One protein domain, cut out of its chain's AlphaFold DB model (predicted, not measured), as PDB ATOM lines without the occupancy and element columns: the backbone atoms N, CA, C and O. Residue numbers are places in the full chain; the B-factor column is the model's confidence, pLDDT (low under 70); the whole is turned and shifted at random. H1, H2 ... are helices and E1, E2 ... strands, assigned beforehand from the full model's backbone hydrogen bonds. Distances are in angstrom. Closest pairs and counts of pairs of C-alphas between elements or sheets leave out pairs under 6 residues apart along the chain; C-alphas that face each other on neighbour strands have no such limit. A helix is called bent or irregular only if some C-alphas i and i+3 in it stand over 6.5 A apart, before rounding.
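This is residues 280 to 332 of the 334 residues of an uncharacterized protein of Dinghuibacter silviterrae (UniProt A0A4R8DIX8). A strongly twisted sheet of four antiparallel strands has one helix, H2, packed over one face and running along its strands, while a short helix, H1, follows directly on E3 and only grazes the sheet. From H1, residues 306 to 315 lead round to the edge strand E4. The 53 printed residues hold four named strands and two named helices, in the chain order E1, E2, E3, H1, E4, H2; across the sheet the order is E1, E2, E3, E4, and the class is mixed, helices and strands. The whole is compact, with a radius of gyration of the C-alphas of 10.2 A, and rounded, spanning 26 by 23 by 16 A.

E1, residues 280 to 283, E2, residues 286 to 291, and E3, residues 295 to 299, form a meander, each strand the antiparallel neighbour of the one before. E1 and E2 are a hairpin, with N 281 and O 288 at 2.8 A, within hydrogen-bond range. E2 and E3 are a hairpin too, with N 291 and O 295 at 2.8 A. E4, residues 316 to 319, is antiparallel to E3, with N 296 and O 319 at 2.8 A. H2, residues 321 to 331, is on one face of the sheet, giving two layers, a helix over a sheet, at a height of 8.2 A over the sheet. It lies over E3, and on the local plane its line stands at 8 degrees to that of E3. The closest C-alphas of E3 and H2 are those of Ala 296 and Val 321, 5.2 A apart. H1, residues 300 to 305, only grazes the sheet; its closest C-alphas to E4 are those of Ala 300 and Gly 316, 4.6 A apart. H1 and H2 are apart. H1 has 0 of 2 O i to N i+4 pairs within hydrogen-bond range but 2 of 3 O i to N i+3 pairs, and H2 has 5 of 7 O i to N i+4 pairs.

E1 begins at C-alpha 280, (2.674, 34.637, 6.055), and is 10.0 A long. E2 measures 16.6 A and E3 13.0 A. H1 and E4 measure 10.2 A each. H1 is neither bent nor irregular, but only just: C-alphas 301 and 304 are 6.5 A apart. H2 measures 16.1 A and ends at C-alpha 331, (2.137, 54.386, 5.830). H2 is irregular, with C-alphas 322 and 325 7.2 A apart.

The two C-alphas farthest apart are those of Glu 292 and Thr 307, 27.4 A. The printed part has no cut. The link from H1 to E4, 10 residues, is short; the other links are tight. The mean pLDDT of the printed part is 91.5, and no printed residue is under 70.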
ATOM      1  N   ASP A 280       1.662  33.590   5.965       81.69
ATOM      2  CA  ASP A 280       2.674  34.637   6.055       81.69
ATOM      3  C   ASP A 280       2.790  35.321   4.684       81.69
ATOM      4  O   ASP A 280       3.428  34.813   3.755       81.69
ATOM      5  N   VAL A 281       2.149  36.479   4.530       89.81
ATOM      6  CA  VAL A 281       2.219  37.288   3.315       89.81
ATOM      7  C   VAL A 281       3.189  38.437   3.536       89.81
ATOM      8  O   VAL A 281       3.157  39.134   4.547       89.81
ATOM      9  N   VAL A 282       4.042  38.681   2.543       92.56
ATOM     10  CA  VAL A 282       4.945  39.833   2.530       92.56
ATOM     11  C   VAL A 282       4.506  40.802   1.442       92.56
ATOM     12  O   VAL A 282       4.422  40.440   0.269       92.56
ATOM     13  N   TYR A 283       4.263  42.058   1.810       95.19
ATOM     14  CA  TYR A 283       4.003  43.135   0.857       95.19
ATOM     15  C   TYR A 283       4.838  44.360   1.208       95.19
ATOM     16  O   TYR A 283       4.825  44.833   2.340       95.19
ATOM     17  N   ASN A 284       5.605  44.862   0.240       93.88
ATOM     18  CA  ASN A 284       6.461  46.035   0.421       93.88
ATOM     19  C   ASN A 284       7.413  45.960   1.635       93.88
ATOM     20  O   ASN A 284       7.797  46.986   2.197       93.88
ATOM     21  N   GLY A 285       7.840  44.741   1.989       92.19
ATOM     22  CA  GLY A 285       8.739  44.461   3.110       92.19
ATOM     23  C   GLY A 285       8.047  44.345   4.471       92.19
ATOM     24  O   GLY A 285       8.743  44.176   5.470       92.19
ATOM     25  N   VAL A 286       6.716  44.430   4.526       93.56
ATOM     26  CA  VAL A 286       5.894  44.246   5.730       93.56
ATOM     27  C   VAL A 286       5.262  42.859   5.697       93.56
ATOM     28  O   VAL A 286       4.624  42.501   4.706       93.56
ATOM     29  N   ASN A 287       5.443  42.100   6.777       92.50
ATOM     30  CA  ASN A 287       4.817  40.789   6.950       92.50
ATOM     31  C   ASN A 287       3.431  40.945   7.591       92.50
ATOM     32  O   ASN A 287       3.244  41.781   8.478       92.50
ATOM     33  N   TYR A 288       2.470  40.139   7.165       93.19
ATOM     34  CA  TYR A 288       1.165  40.029   7.805       93.19
ATOM     35  C   TYR A 288       0.579  38.645   7.565       93.19
ATOM     36  O   TYR A 288       0.846  38.027   6.537       93.19
ATOM     37  N   ASP A 289      -0.255  38.201   8.494       92.56
ATOM     38  CA  ASP A 289      -1.037  36.983   8.328       92.56
ATOM     39  C   ASP A 289      -2.410  37.315   7.758       92.56
ATOM     40  O   ASP A 289      -2.984  38.357   8.074       92.56
ATOM     41  N   THR A 290      -2.957  36.414   6.949       92.06
ATOM     42  CA  THR A 290      -4.371  36.437   6.544       92.06
ATOM     43  C   THR A 290      -5.125  35.308   7.229       92.06
ATOM     44  O   THR A 290      -4.530  34.300   7.577       92.06
ATOM     45  N   PHE A 291      -6.420  35.469   7.453       90.81
ATOM     46  CA  PHE A 291      -7.279  34.487   8.105       90.81
ATOM     47  C   PHE A 291      -8.624  34.427   7.368       90.81
ATOM     48  O   PHE A 291      -8.951  35.310   6.566       90.81
ATOM     49  N   GLU A 292      -9.419  33.381   7.609       87.44
ATOM     50  CA  GLU A 292     -10.774  33.305   7.047       87.44
ATOM     51  C   GLU A 292     -11.627  34.509   7.480       87.44
ATOM     52  O   GLU A 292     -11.345  35.169   8.478       87.44
ATOM     53  N   GLY A 293     -12.720  34.773   6.764       87.19
ATOM     54  CA  GLY A 293     -13.606  35.893   7.098       87.19
ATOM     55  C   GLY A 293     -13.046  37.267   6.723       87.19
ATOM     56  O   GLY A 293     -13.500  38.257   7.282       87.19
ATOM     57  N   ASP A 294     -12.099  37.314   5.776       90.88
ATOM     58  CA  ASP A 294     -11.475  38.549   5.281       90.88
ATOM     59  C   ASP A 294     -10.771  39.331   6.399       90.88
ATOM     60  O   ASP A 294     -11.003  40.516   6.592       90.88
ATOM     61  N   ILE A 295      -9.915  38.657   7.170       91.81
ATOM     62  CA  ILE A 295      -9.132  39.285   8.239       91.81
ATOM     63  C   ILE A 295      -7.652  39.175   7.898       91.81
ATOM     64  O   ILE A 295      -7.169  38.122   7.495       91.81
ATOM     65  N   ALA A 296      -6.908  40.248   8.121       92.94
ATOM     66  CA  ALA A 296      -5.460  40.253   8.081       92.94
ATOM     67  C   ALA A 296      -4.878  40.936   9.313       92.94
ATOM     68  O   ALA A 296      -5.404  41.958   9.751       92.94
ATOM     69  N   VAL A 297      -3.779  40.399   9.844       93.69
ATOM     70  CA  VAL A 297      -3.090  40.924  11.027       93.69
ATOM     71  C   VAL A 297      -1.660  41.318  10.679       93.69
ATOM     72  O   VAL A 297      -0.830  40.471  10.359       93.69
ATOM     73  N   ILE A 298      -1.348  42.609  10.802       93.94
ATOM     74  CA  ILE A 298       0.028  43.120  10.737       93.94
ATOM     75  C   ILE A 298       0.635  43.027  12.140       93.94
ATOM     76  O   ILE A 298       0.085  43.594  13.088       93.94
ATOM     77  N   HIS A 299       1.767  42.334  12.286       91.06
ATOM     78  CA  HIS A 299       2.400  42.090  13.592       91.06
ATOM     79  C   HIS A 299       3.088  43.338  14.152       91.06
ATOM     80  O   HIS A 299       3.610  44.166  13.402       91.06
ATOM     81  N   ALA A 300       3.180  43.440  15.481       88.69
ATOM     82  CA  ALA A 300       3.784  44.588  16.161       88.69
ATOM     83  C   ALA A 300       5.224  44.904  15.725       88.69
ATOM     84  O   ALA A 300       5.577  46.069  15.528       88.69
ATOM     85  N   ASN A 301       6.048  43.881  15.492       87.44
ATOM     86  CA  ASN A 301       7.435  44.058  15.049       87.44
ATOM     87  C   ASN A 301       7.561  44.697  13.648       87.44
ATOM     88  O   ASN A 301       8.630  45.201  13.299       87.44
ATOM     89  N   GLN A 302       6.487  44.732  12.852       90.06
ATOM     90  CA  GLN A 302       6.491  45.350  11.527       90.06
ATOM     91  C   GLN A 302       6.233  46.856  11.563       90.06
ATOM     92  O   GLN A 302       6.567  47.548  10.602       90.06
ATOM     93  N   PHE A 303       5.713  47.400  12.667       86.94
ATOM     94  CA  PHE A 303       5.399  48.830  12.769       86.94
ATOM     95  C   PHE A 303       6.649  49.715  12.767       86.94
ATOM     96  O   PHE A 303       6.570  50.878  12.398       86.94
ATOM     97  N   GLY A 304       7.842  49.167  13.030       87.88
ATOM     98  CA  GLY A 304       9.102  49.877  12.778       87.88
ATOM     99  C   GLY A 304       9.283  50.300  11.310       87.88
ATOM    100  O   GLY A 304       9.913  51.327  11.046       87.88
ATOM    101  N   LYS A 305       8.676  49.562  10.368       90.50
ATOM    102  CA  LYS A 305       8.699  49.808   8.914       90.50
ATOM    103  C   LYS A 305       7.576  50.741   8.440       90.50
ATOM    104  O   LYS A 305       7.577  51.167   7.286       90.50
ATOM    105  N   LEU A 306       6.633  51.057   9.326       91.38
ATOM    106  CA  LEU A 306       5.478  51.909   9.068       91.38
ATOM    107  C   LEU A 306       5.586  53.212   9.878       91.38
ATOM    108  O   LEU A 306       6.291  53.286  10.884       91.38
ATOM    109  N   THR A 307       4.912  54.271   9.441       91.44
ATOM    110  CA  THR A 307       4.827  55.563  10.152       91.44
ATOM    111  C   THR A 307       3.728  55.593  11.218       91.44
ATOM    112  O   THR A 307       3.546  56.608  11.885       91.44
ATOM    113  N   VAL A 308       3.013  54.483  11.407       89.94
ATOM    114  CA  VAL A 308       1.941  54.327  12.398       89.94
ATOM    115  C   VAL A 308       2.503  53.734  13.684       89.94
ATOM    116  O   VAL A 308       3.321  52.817  13.643       89.94
ATOM    117  N   ALA A 309       2.034  54.230  14.826       86.62
ATOM    118  CA  ALA A 309       2.274  53.610  16.124       86.62
ATOM    119  C   ALA A 309       1.119  52.663  16.487       86.62
ATOM    120  O   ALA A 309      -0.040  52.959  16.199       86.62
ATOM    121  N   LEU A 310       1.434  51.545  17.141       88.81
ATOM    122  CA  LEU A 310       0.427  50.705  17.788       88.81
ATOM    123  C   LEU A 310       0.032  51.284  19.143       88.81
ATOM    124  O   LEU A 310       0.870  51.842  19.854       88.81
ATOM    125  N   THR A 311      -1.226  51.071  19.529       87.06
ATOM    126  CA  THR A 311      -1.653  51.257  20.918       87.06
ATOM    127  C   THR A 311      -0.786  50.395  21.843       87.06
ATOM    128  O   THR A 311      -0.475  49.243  21.527       87.06
ATOM    129  N   GLU A 312      -0.391  50.948  22.993       80.88
ATOM    130  CA  GLU A 312       0.461  50.257  23.965       80.88
ATOM    131  C   GLU A 312      -0.127  48.891  24.364       80.88
ATOM    132  O   GLU A 312      -1.319  48.764  24.656       80.88
ATOM    133  N   GLY A 313       0.719  47.856  24.358       78.56
ATOM    134  CA  GLY A 313       0.339  46.490  24.728       78.56
ATOM    135  C   GLY A 313      -0.408  45.695  23.652       78.56
ATOM    136  O   GLY A 313      -0.856  44.587  23.939       78.56
ATOM    137  N   ARG A 314      -0.560  46.218  22.425       87.38
ATOM    138  CA  ARG A 314      -1.136  45.462  21.299       87.38
ATOM    139  C   ARG A 314      -0.083  44.621  20.585       87.38
ATOM    140  O   ARG A 314       1.032  45.078  20.350       87.38
ATOM    141  N   VAL A 315      -0.473  43.413  20.184       88.00
ATOM    142  CA  VAL A 315       0.404  42.461  19.478       88.00
ATOM    143  C   VAL A 315       0.379  42.639  17.955       88.00
ATOM    144  O   VAL A 315       1.232  42.112  17.242       88.00
ATOM    145  N   GLY A 316      -0.568  43.426  17.442       92.06
ATOM    146  CA  GLY A 316      -0.705  43.731  16.023       92.06
ATOM    147  C   GLY A 316      -1.934  44.588  15.735       92.06
ATOM    148  O   GLY A 316      -2.595  45.067  16.658       92.06
ATOM    149  N   ARG A 317      -2.256  44.755  14.452       94.19
ATOM    150  CA  ARG A 317      -3.478  45.423  13.972       94.19
ATOM    151  C   ARG A 317      -4.215  44.521  12.994       94.19
ATOM    152  O   ARG A 317      -3.591  44.042  12.052       94.19
ATOM    153  N   ALA A 318      -5.517  44.352  13.205       93.12
ATOM    154  CA  ALA A 318      -6.395  43.591  12.325       93.12
ATOM    155  C   ALA A 318      -7.170  44.531  11.395       93.12
ATOM    156  O   ALA A 318      -7.571  45.619  11.813       93.12
ATOM    157  N   MET A 319      -7.375  44.116  10.147       94.38
ATOM    158  CA  MET A 319      -8.174  44.828   9.141       94.38
ATOM    159  C   MET A 319      -8.618  43.879   8.015       94.38
ATOM    160  O   MET A 319      -8.078  42.773   7.934       94.38
ATOM    161  N   PRO A 320      -9.549  44.290   7.135       94.88
ATOM    162  CA  PRO A 320      -9.889  43.528   5.936       94.88
ATOM    163  C   PRO A 320      -8.680  43.248   5.041       94.88
ATOM    164  O   PRO A 320      -7.835  44.130   4.856       94.88
ATOM    165  N   VAL A 321      -8.594  42.060   4.427       93.94
ATOM    166  CA  VAL A 321      -7.470  41.694   3.537       93.94
ATOM    167  C   VAL A 321      -7.387  42.669   2.362       93.94
ATOM    168  O   VAL A 321      -6.291  43.051   1.942       93.94
ATOM    169  N   SER A 322      -8.540  43.134   1.868       95.62
ATOM    170  CA  SER A 322      -8.624  44.127   0.794       95.62
ATOM    171  C   SER A 322      -7.989  45.477   1.141       95.62
ATOM    172  O   SER A 322      -7.603  46.211   0.233       95.62
ATOM    173  N   GLU A 323      -7.858  45.817   2.426       96.94
ATOM    174  CA  GLU A 323      -7.358  47.120   2.886       96.94
ATOM    175  C   GLU A 323      -5.862  47.115   3.228       96.94
ATOM    176  O   GLU A 323      -5.220  48.167   3.204       96.94
ATOM    177  N   VAL A 324      -5.269  45.943   3.491       95.44
ATOM    178  CA  VAL A 324      -3.888  45.818   3.998       95.44
ATOM    179  C   VAL A 324      -2.862  46.487   3.096       95.44
ATOM    180  O   VAL A 324      -1.990  47.212   3.572       95.44
ATOM    181  N   LYS A 325      -2.943  46.252   1.782       96.50
ATOM    182  CA  LYS A 325      -1.960  46.792   0.833       96.50
ATOM    183  C   LYS A 325      -2.031  48.313   0.775       96.50
ATOM    184  O   LYS A 325      -1.003  48.966   0.906       96.50
ATOM    185  N   THR A 326      -3.240  48.865   0.679       97.62
ATOM    186  CA  THR A 326      -3.470  50.314   0.725       97.62
ATOM    187  C   THR A 326      -2.971  50.912   2.037       97.62
ATOM    188  O   THR A 326      -2.317  51.956   2.022       97.62
ATOM    189  N   PHE A 327      -3.212  50.241   3.168       96.25
ATOM    190  CA  PHE A 327      -2.702  50.668   4.468       96.25
ATOM    191  C   PHE A 327      -1.169  50.700   4.497       96.25
ATOM    192  O   PHE A 327      -0.597  51.711   4.904       96.25
ATOM    193  N   ILE A 328      -0.504  49.637   4.034       96.56
ATOM    194  CA  ILE A 328       0.962  49.566   3.961       96.56
ATOM    195  C   ILE A 328       1.507  50.664   3.048       96.56
ATOM    196  O   ILE A 328       2.410  51.382   3.461       96.56
ATOM    197  N   ASP A 329       0.951  50.838   1.850       96.94
ATOM    198  CA  ASP A 329       1.425  51.837   0.885       96.94
ATOM    199  C   ASP A 329       1.294  53.267   1.417       96.94
ATOM    200  O   ASP A 329       2.206  54.074   1.253       96.94
ATOM    201  N   THR A 330       0.199  53.561   2.119       96.94
ATOM    202  CA  THR A 330      -0.054  54.885   2.712       96.94
ATOM    203  C   THR A 330       0.913  55.211   3.853       96.94
ATOM    204  O   THR A 330       1.253  56.372   4.063       96.94
ATOM    205  N   HIS A 331       1.365  54.198   4.598       95.62
ATOM    206  CA  HIS A 331       2.137  54.386   5.830       95.62
ATOM    207  C   HIS A 331       3.577  53.883   5.741       95.62
ATOM    208  O   HIS A 331       4.283  53.856   6.751       95.62
ATOM    209  N   LYS A 332       4.039  53.456   4.565       93.88
ATOM    210  CA  LYS A 332       5.409  52.984   4.392       93.88
ATOM    211  C   LYS A 332       6.384  54.130   4.646       93.88
ATOM    212  O   LYS A 332       6.236  55.221   4.100       93.88
TER     213      LYS A 332